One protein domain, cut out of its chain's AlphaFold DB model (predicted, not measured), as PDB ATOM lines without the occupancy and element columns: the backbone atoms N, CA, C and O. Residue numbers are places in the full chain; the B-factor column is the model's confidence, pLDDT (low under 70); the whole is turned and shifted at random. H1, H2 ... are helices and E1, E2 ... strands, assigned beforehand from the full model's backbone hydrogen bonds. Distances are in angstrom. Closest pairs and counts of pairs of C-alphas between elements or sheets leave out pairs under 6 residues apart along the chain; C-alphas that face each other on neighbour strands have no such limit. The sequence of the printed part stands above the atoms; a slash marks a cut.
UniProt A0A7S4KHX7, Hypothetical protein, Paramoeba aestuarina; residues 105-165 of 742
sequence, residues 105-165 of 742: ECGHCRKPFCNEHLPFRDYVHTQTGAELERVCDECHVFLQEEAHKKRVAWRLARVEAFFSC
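Overview. This is residues 105 to 165 of the 742 residues of the protein "Hypothetical protein" of Paramoeba aestuarina (UniProt A0A7S4KHX7). One long helix, H1, has its first part, residues 137 to 147, in a small compact head and its remainder sticking out as a free arm. In the head a two-stranded hairpin, E1 and E2, packs on that first part of H1 mainly through E1, and the loop of residues 105 to 119 completes the head. The printed part has 61 residues with two named strands and one named helix, in the order E1, E2, H1; the sheet order is E1 - E2, antiparallel, and the class is mixed, helices and strands. The whole is only just loose, close to extended, with a radius of gyration of the C-alphas of 15.5 A, and the arm makes the length in its spans of 52 by 22 by 13 A.

Along the chain. Residues 105 to 119 hold no named element. E1 is residues 120 to 125, 15.6 A long, with C-alpha 120 at (255.978, 201.335, 313.930). E2 is residues 130 to 135, 13.5 A long. H1 is residues 137 to 163, 39.2 A long, from C-alpha 137 at (262.534, 203.314, 312.845) to C-alpha 163 at (273.328, 173.245, 335.622).

Arrangement. E1 and E2 form a hairpin, antiparallel at 144 degrees between their directions. N 122 and O 133 are within hydrogen-bond range at 2.9 A, as are N 131 and O 124 at 3.1 A. E1 and H1 have 7 pairs of C-alphas within 8 A, the closest being those of Asp 122 and His 140, 6.5 A apart. In H1 every O i to N i+4 pair is within hydrogen-bond range.

Size, cuts and confidence. Residues 148 to 165, of which 148 to 163 belong to H1, stand free; the body without them spans 27 by 20 by 13 A. The two C-alphas farthest apart, those of Cys 114 and Cys 165, are 52.8 A apart. The printed part has no cut, and the links E1 to E2 and E2 to H1 are tight. The mean pLDDT of the printed part is 90.3, and residue 128 is under 70.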
ATOM      1  N   GLU A 105     254.788 212.475 317.669       90.50
ATOM      2  CA  GLU A 105     255.988 212.330 318.498       90.50
ATOM      3  C   GLU A 105     256.292 210.848 318.716       90.50
ATOM      4  O   GLU A 105     255.386 210.046 318.939       90.50
ATOM      5  N   CYS A 106     257.572 210.480 318.632       92.31
ATOM      6  CA  CYS A 106     258.017 209.129 318.967       92.31
ATOM      7  C   CYS A 106     257.887 208.897 320.480       92.31
ATOM      8  O   CYS A 106     258.460 209.646 321.270       92.31
ATOM      9  N   GLY A 107     257.199 207.834 320.900       91.38
ATOM     10  CA  GLY A 107     256.985 207.517 322.316       91.38
ATOM     11  C   GLY A 107     258.265 207.202 323.099       91.38
ATOM     12  O   GLY A 107     258.279 207.349 324.321       91.38
ATOM     13  N   HIS A 108     259.352 206.833 322.408       92.19
ATOM     14  CA  HIS A 108     260.655 206.559 323.021       92.19
ATOM     15  C   HIS A 108     261.565 207.798 323.068       92.19
ATOM     16  O   HIS A 108     261.887 208.275 324.153       92.19
ATOM     17  N   CYS A 109     261.962 208.353 321.913       92.69
ATOM     18  CA  CYS A 109     262.913 209.476 321.850       92.69
ATOM     19  C   CYS A 109     262.272 210.871 321.909       92.69
ATOM     20  O   CYS A 109     262.999 211.860 321.945       92.69
ATOM     21  N   ARG A 110     260.935 210.967 321.871       92.19
ATOM     22  CA  ARG A 110     260.145 212.217 321.930       92.19
ATOM     23  C   ARG A 110     260.418 213.239 320.815       92.19
ATOM     24  O   ARG A 110     259.884 214.342 320.847       92.19
ATOM     25  N   LYS A 111     261.180 212.867 319.780       90.88
ATOM     26  CA  LYS A 111     261.404 213.699 318.586       90.88
ATOM     27  C   LYS A 111     260.148 213.765 317.689       90.88
ATOM     28  O   LYS A 111     259.377 212.798 317.667       90.88
ATOM     29  N   PRO A 112     259.941 214.865 316.932       90.25
ATOM     30  CA  PRO A 112     258.789 215.029 316.047       90.25
ATOM     31  C   PRO A 112     258.974 214.355 314.674       90.25
ATOM     32  O   PRO A 112     260.030 214.472 314.050       90.25
ATOM     33  N   PHE A 113     257.924 213.707 314.163       90.38
ATOM     34  CA  PHE A 113     257.890 213.014 312.868       90.38
ATOM     35  C   PHE A 113     256.558 213.256 312.136       90.38
ATOM     36  O   PHE A 113     255.530 213.542 312.757       90.38
ATOM     37  N   CYS A 114     256.552 213.114 310.806       88.31
ATOM     38  CA  CYS A 114     255.300 212.962 310.056       88.31
ATOM     39  C   CYS A 114     254.762 211.523 310.191       88.31
ATOM     40  O   CYS A 114     255.471 210.631 310.650       88.31
ATOM     41  N   ASN A 115     253.514 211.281 309.772       86.69
ATOM     42  CA  ASN A 115     252.896 209.953 309.884       86.69
ATOM     43  C   ASN A 115     253.688 208.850 309.157       86.69
ATOM     44  O   ASN A 115     253.833 207.757 309.686       86.69
ATOM     45  N   GLU A 116     254.220 209.157 307.970       86.25
ATOM     46  CA  GLU A 116     254.990 208.220 307.136       86.25
ATOM     47  C   GLU A 116     256.310 207.794 307.801       86.25
ATOM     48  O   GLU A 116     256.712 206.644 307.680       86.25
ATOM     49  N   HIS A 117     256.955 208.695 308.551       87.81
ATOM     50  CA  HIS A 117     258.231 208.442 309.237       87.81
ATOM     51  C   HIS A 117     258.062 208.014 310.703       87.81
ATOM     52  O   HIS A 117     259.012 208.037 311.484       87.81
ATOM     53  N   LEU A 118     256.850 207.618 311.097       90.88
ATOM     54  CA  LEU A 118     256.586 207.004 312.397       90.88
ATOM     55  C   LEU A 118     255.687 205.760 312.229       90.88
ATOM     56  O   LEU A 118     254.571 205.747 312.766       90.88
ATOM     57  N   PRO A 119     256.135 204.757 311.441       86.00
ATOM     58  CA  PRO A 119     255.286 203.666 310.956       86.00
ATOM     59  C   PRO A 119     255.094 202.538 311.977       86.00
ATOM     60  O   PRO A 119     254.169 201.740 311.838       86.00
ATOM     61  N   PHE A 120     255.942 202.462 313.005       91.50
ATOM     62  CA  PHE A 120     255.978 201.335 313.930       91.50
ATOM     63  C   PHE A 120     255.242 201.628 315.235       91.50
ATOM     64  O   PHE A 120     255.117 202.775 315.677       91.50
ATOM     65  N   ARG A 121     254.776 200.556 315.876       91.56
ATOM     66  CA  ARG A 121     254.288 200.564 317.254       91.56
ATOM     67  C   ARG A 121     255.082 199.554 318.057       91.56
ATOM     68  O   ARG A 121     255.205 198.415 317.623       91.56
ATOM     69  N   ASP A 122     255.588 199.973 319.207       89.81
ATOM     70  CA  ASP A 122     256.402 199.119 320.067       89.81
ATOM     71  C   ASP A 122     256.177 199.438 321.547       89.81
ATOM     72  O   ASP A 122     255.663 200.503 321.903       89.81
ATOM     73  N   TYR A 123     256.537 198.495 322.410       88.19
ATOM     74  CA  TYR A 123     256.405 198.642 323.851       88.19
ATOM     75  C   TYR A 123     257.545 199.494 324.407       88.19
ATOM     76  O   TYR A 123     258.706 199.085 324.442       88.19
ATOM     77  N   VAL A 124     257.202 200.680 324.902       88.62
ATOM     78  CA  VAL A 124     258.137 201.559 325.600       88.62
ATOM     79  C   VAL A 124     257.991 201.324 327.099       88.62
ATOM     80  O   VAL A 124     256.918 201.500 327.674       88.62
ATOM     81  N   HIS A 125     259.080 200.913 327.747       83.06
ATOM     82  CA  HIS A 125     259.109 200.746 329.197       83.06
ATOM     83  C   HIS A 125     259.154 202.112 329.897       83.06
ATOM     84  O   HIS A 125     260.136 202.852 329.791       83.06
ATOM     85  N   THR A 126     258.097 202.430 330.637       77.12
ATOM     86  CA  THR A 126     257.970 203.598 331.513       77.12
ATOM     87  C   THR A 126     258.087 203.172 332.984       77.12
ATOM     88  O   THR A 126     258.256 201.995 333.305       77.12
ATOM     89  N   GLN A 127     258.014 204.130 333.914       70.75
ATOM     90  CA  GLN A 127     258.027 203.827 335.354       70.75
ATOM     91  C   GLN A 127     256.779 203.056 335.819       70.75
ATOM     92  O   GLN A 127     256.825 202.394 336.853       70.75
ATOM     93  N   THR A 128     255.674 203.145 335.073       69.25
ATOM     94  CA  THR A 128     254.376 202.545 335.414       69.25
ATOM     95  C   THR A 128     254.125 201.208 334.720       69.25
ATOM     96  O   THR A 128     253.183 200.509 335.086       69.25
ATOM     97  N   GLY A 129     254.954 200.821 333.747       78.19
ATOM     98  CA  GLY A 129     254.796 199.575 333.003       78.19
ATOM     99  C   GLY A 129     255.350 199.669 331.587       78.19
ATOM    100  O   GLY A 129     256.159 200.536 331.276       78.19
ATOM    101  N   ALA A 130     254.940 198.747 330.721       83.31
ATOM    102  CA  ALA A 130     255.210 198.827 329.291       83.31
ATOM    103  C   ALA A 130     253.949 199.317 328.574       83.31
ATOM    104  O   ALA A 130     252.888 198.710 328.730       83.31
ATOM    105  N   GLU A 131     254.060 200.384 327.787       85.81
ATOM    106  CA  GLU A 131     252.943 200.939 327.016       85.81
ATOM    107  C   GLU A 131     253.236 200.845 325.517       85.81
ATOM    108  O   GLU A 131     254.366 201.069 325.082       85.81
ATOM    109  N   LEU A 132     252.223 200.464 324.731       90.31
ATOM    110  CA  LEU A 132     252.345 200.331 323.280       90.31
ATOM    111  C   LEU A 132     252.240 201.715 322.632       90.31
ATOM    112  O   LEU A 132     251.150 202.280 322.528       90.31
ATOM    113  N   GLU A 133     253.367 202.230 322.162       92.12
ATOM    114  CA  GLU A 133     253.510 203.590 321.652       92.12
ATOM    115  C   GLU A 133     253.969 203.596 320.195       92.12
ATOM    116  O   GLU A 133     254.597 202.652 319.715       92.12
ATOM    117  N   ARG A 134     253.683 204.679 319.465       93.12
ATOM    118  CA  ARG A 134     254.253 204.867 318.123       93.12
ATOM    119  C   ARG A 134     255.722 205.249 318.226       93.12
ATOM    120  O   ARG A 134     256.063 206.188 318.941       93.12
ATOM    121  N   VAL A 135     256.584 204.580 317.473       93.12
ATOM    122  CA  VAL A 135     258.034 204.799 317.522       93.12
ATOM    123  C   VAL A 135     258.622 205.005 316.128       93.12
ATOM    124  O   VAL A 135     258.058 204.567 315.124       93.12
ATOM    125  N   CYS A 136     259.734 205.739 316.061       92.12
ATOM    126  CA  CYS A 136     260.493 205.891 314.822       92.12
ATOM    127  C   CYS A 136     261.307 204.627 314.543       92.12
ATOM    128  O   CYS A 136     261.524 203.824 315.449       92.12
ATOM    129  N   ASP A 137     261.773 204.480 313.305       91.19
ATOM    130  CA  ASP A 137     262.534 203.314 312.845       91.19
ATOM    131  C   ASP A 137     263.747 203.005 313.743       91.19
ATOM    132  O   ASP A 137     263.844 201.923 314.316       91.19
ATOM    133  N   GLU A 138     264.592 204.005 314.017       91.38
ATOM    134  CA  GLU A 138     265.752 203.850 314.912       91.38
ATOM    135  C   GLU A 138     265.366 203.370 316.322       91.38
ATOM    136  O   GLU A 138     266.037 202.518 316.906       91.38
ATOM    137  N   CYS A 139     264.276 203.908 316.884       92.44
ATOM    138  CA  CYS A 139     263.811 203.519 318.216       92.44
ATOM    139  C   CYS A 139     263.190 202.124 318.217       92.44
ATOM    140  O   CYS A 139     263.364 201.401 319.192       92.44
ATOM    141  N   HIS A 140     262.486 201.741 317.150       92.69
ATOM    142  CA  HIS A 140     261.962 200.389 316.991       92.69
ATOM    143  C   HIS A 140     263.107 199.371 316.988       92.69
ATOM    144  O   HIS A 140     263.110 198.456 317.808       92.69
ATOM    145  N   VAL A 141     264.134 199.587 316.159       90.00
ATOM    146  CA  VAL A 141     265.322 198.717 316.108       90.00
ATOM    147  C   VAL A 141     266.000 198.628 317.478       90.00
ATOM    148  O   VAL A 141     266.278 197.529 317.960       90.00
ATOM    149  N   PHE A 142     266.207 199.764 318.150       92.38
ATOM    150  CA  PHE A 142     266.815 199.795 319.482       92.38
ATOM    151  C   PHE A 142     266.005 199.007 320.528       92.38
ATOM    152  O   PHE A 142     266.571 198.206 321.276       92.38
ATOM    153  N   LEU A 143     264.683 199.209 320.580       91.25
ATOM    154  CA  LEU A 143     263.800 198.519 321.526       91.25
ATOM    155  C   LEU A 143     263.767 197.009 321.265       91.25
ATOM    156  O   LEU A 143     263.843 196.225 322.215       91.25
ATOM    157  N   GLN A 144     263.734 196.595 319.996       87.62
ATOM    158  CA  GLN A 144     263.806 195.186 319.609       87.62
ATOM    159  C   GLN A 144     265.139 194.546 320.016       87.62
ATOM    160  O   GLN A 144     265.142 193.440 320.564       87.62
ATOM    161  N   GLU A 145     266.269 195.239 319.841       89.00
ATOM    162  CA  GLU A 145     267.572 194.765 320.323       89.00
ATOM    163  C   GLU A 145     267.625 194.637 321.851       89.00
ATOM    164  O   GLU A 145     268.194 193.675 322.379       89.00
ATOM    165  N   GLU A 146     267.062 195.598 322.587       89.69
ATOM    166  CA  GLU A 146     267.024 195.553 324.050       89.69
ATOM    167  C   GLU A 146     266.143 194.395 324.545       89.69
ATOM    168  O   GLU A 146     266.539 193.641 325.442       89.69
ATOM    169  N   ALA A 147     264.974 194.206 323.927       87.38
ATOM    170  CA  ALA A 147     264.083 193.085 324.198       87.38
ATOM    171  C   ALA A 147     264.766 191.741 323.897       87.38
ATOM    172  O   ALA A 147     264.724 190.828 324.724       87.38
ATOM    173  N   HIS A 148     265.465 191.638 322.764       88.56
ATOM    174  CA  HIS A 148     266.249 190.462 322.396       88.56
ATOM    175  C   HIS A 148     267.339 190.147 323.434       88.56
ATOM    176  O   HIS A 148     267.395 189.027 323.948       88.56
ATOM    177  N   LYS A 149     268.147 191.143 323.835       90.75
ATOM    178  CA  LYS A 149     269.179 190.984 324.880       90.75
ATOM    179  C   LYS A 149     268.583 190.470 326.193       90.75
ATOM    180  O   LYS A 149     269.160 189.576 326.814       90.75
ATOM    181  N   LYS A 150     267.416 190.983 326.599       91.19
ATOM    182  CA  LYS A 150     266.695 190.516 327.796       91.19
ATOM    183  C   LYS A 150     266.228 189.064 327.657       91.19
ATOM    184  O   LYS A 150     266.444 188.285 328.585       91.19
ATOM    185  N   ARG A 151     265.641 188.676 326.515       91.31
ATOM    186  CA  ARG A 151     265.209 187.287 326.257       91.31
ATOM    187  C   ARG A 151     266.384 186.311 326.299       91.31
ATOM    188  O   ARG A 151     266.311 185.299 326.993       91.31
ATOM    189  N   VAL A 152     267.490 186.637 325.629       92.06
ATOM    190  CA  VAL A 152     268.705 185.806 325.628       92.06
ATOM    191  C   VAL A 152     269.293 185.683 327.036       92.06
ATOM    192  O   VAL A 152     269.577 184.570 327.481       92.06
ATOM    193  N   ALA A 153     269.415 186.790 327.776       94.19
ATOM    194  CA  ALA A 153     269.907 186.771 329.155       94.19
ATOM    195  C   ALA A 153     269.016 185.923 330.080       94.19
ATOM    196  O   ALA A 153     269.525 185.162 330.905       94.19
ATOM    197  N   TRP A 154     267.693 186.006 329.916       94.75
ATOM    198  CA  TRP A 154     266.744 185.177 330.656       94.75
ATOM    199  C   TRP A 154     266.926 183.682 330.355       94.75
ATOM    200  O   TRP A 154     266.966 182.874 331.286       94.75
ATOM    201  N   ARG A 155     267.111 183.299 329.082       95.19
ATOM    202  CA  ARG A 155     267.377 181.896 328.713       95.19
ATOM    203  C   ARG A 155     268.703 181.408 329.288       95.19
ATOM    204  O   ARG A 155     268.724 180.338 329.889       95.19
ATOM    205  N   LEU A 156     269.772 182.202 329.202       96.38
ATOM    206  CA  LEU A 156     271.074 181.859 329.789       96.38
ATOM    207  C   LEU A 156     271.000 181.672 331.308       96.38
ATOM    208  O   LEU A 156     271.548 180.706 331.833       96.38
ATOM    209  N   ALA A 157     270.259 182.527 332.018       96.56
ATOM    210  CA  ALA A 157     270.029 182.344 333.449       96.56
ATOM    211  C   ALA A 157     269.338 181.002 333.752       96.56
ATOM    212  O   ALA A 157     269.672 180.335 334.732       96.56
ATOM    213  N   ARG A 158     268.414 180.562 332.889       97.12
ATOM    214  CA  ARG A 158     267.780 179.240 333.006       97.12
ATOM    215  C   ARG A 158     268.722 178.096 332.645       97.12
ATOM    216  O   ARG A 158     268.639 177.053 333.286       97.12
ATOM    217  N   VAL A 159     269.633 178.276 331.691       97.81
ATOM    218  CA  VAL A 159     270.715 177.312 331.422       97.81
ATOM    219  C   VAL A 159     271.595 177.136 332.665       97.81
ATOM    220  O   VAL A 159     271.817 176.008 333.108       97.81
ATOM    221  N   GLU A 160     272.012 178.221 333.318       97.75
ATOM    222  CA  GLU A 160     272.795 178.130 334.560       97.75
ATOM    223  C   GLU A 160     272.002 177.534 335.727       97.75
ATOM    224  O   GLU A 160     272.520 176.708 336.488       97.75
ATOM    225  N   ALA A 161     270.719 177.876 335.854       97.50
ATOM    226  CA  ALA A 161     269.832 177.249 336.831       97.50
ATOM    227  C   ALA A 161     269.683 175.740 336.561       97.50
ATOM    228  O   ALA A 161     269.710 174.921 337.487       97.50
ATOM    229  N   PHE A 162     269.602 175.355 335.280       97.75
ATOM    230  CA  PHE A 162     269.608 173.962 334.868       97.75
ATOM    231  C   PHE A 162     270.886 173.270 335.276       97.75
ATOM    232  O   PHE A 162     270.744 172.144 335.704       97.75
ATOM    233  N   PHE A 163     272.072 173.882 335.208       97.38
ATOM    234  CA  PHE A 163     273.328 173.245 335.622       97.38
ATOM    235  C   PHE A 163     273.517 173.187 337.138       97.38
ATOM    236  O   PHE A 163     273.951 172.153 337.655       97.38
ATOM    237  N   SER A 164     273.110 174.234 337.852       96.75
ATOM    238  CA  SER A 164     273.220 174.357 339.314       96.75
ATOM    239  C   SER A 164     272.146 173.604 340.111       96.75
ATOM    240  O   SER A 164     272.145 173.662 341.334       96.75
ATOM    241  N   CYS A 165     271.245 172.877 339.439       94.44
ATOM    242  CA  CYS A 165     270.108 172.166 340.056       94.44
ATOM    243  C   CYS A 165     269.089 173.112 340.718       94.44
ATOM    244  O   CYS A 165     268.368 172.698 341.622       94.44
TER     245      CYS A 165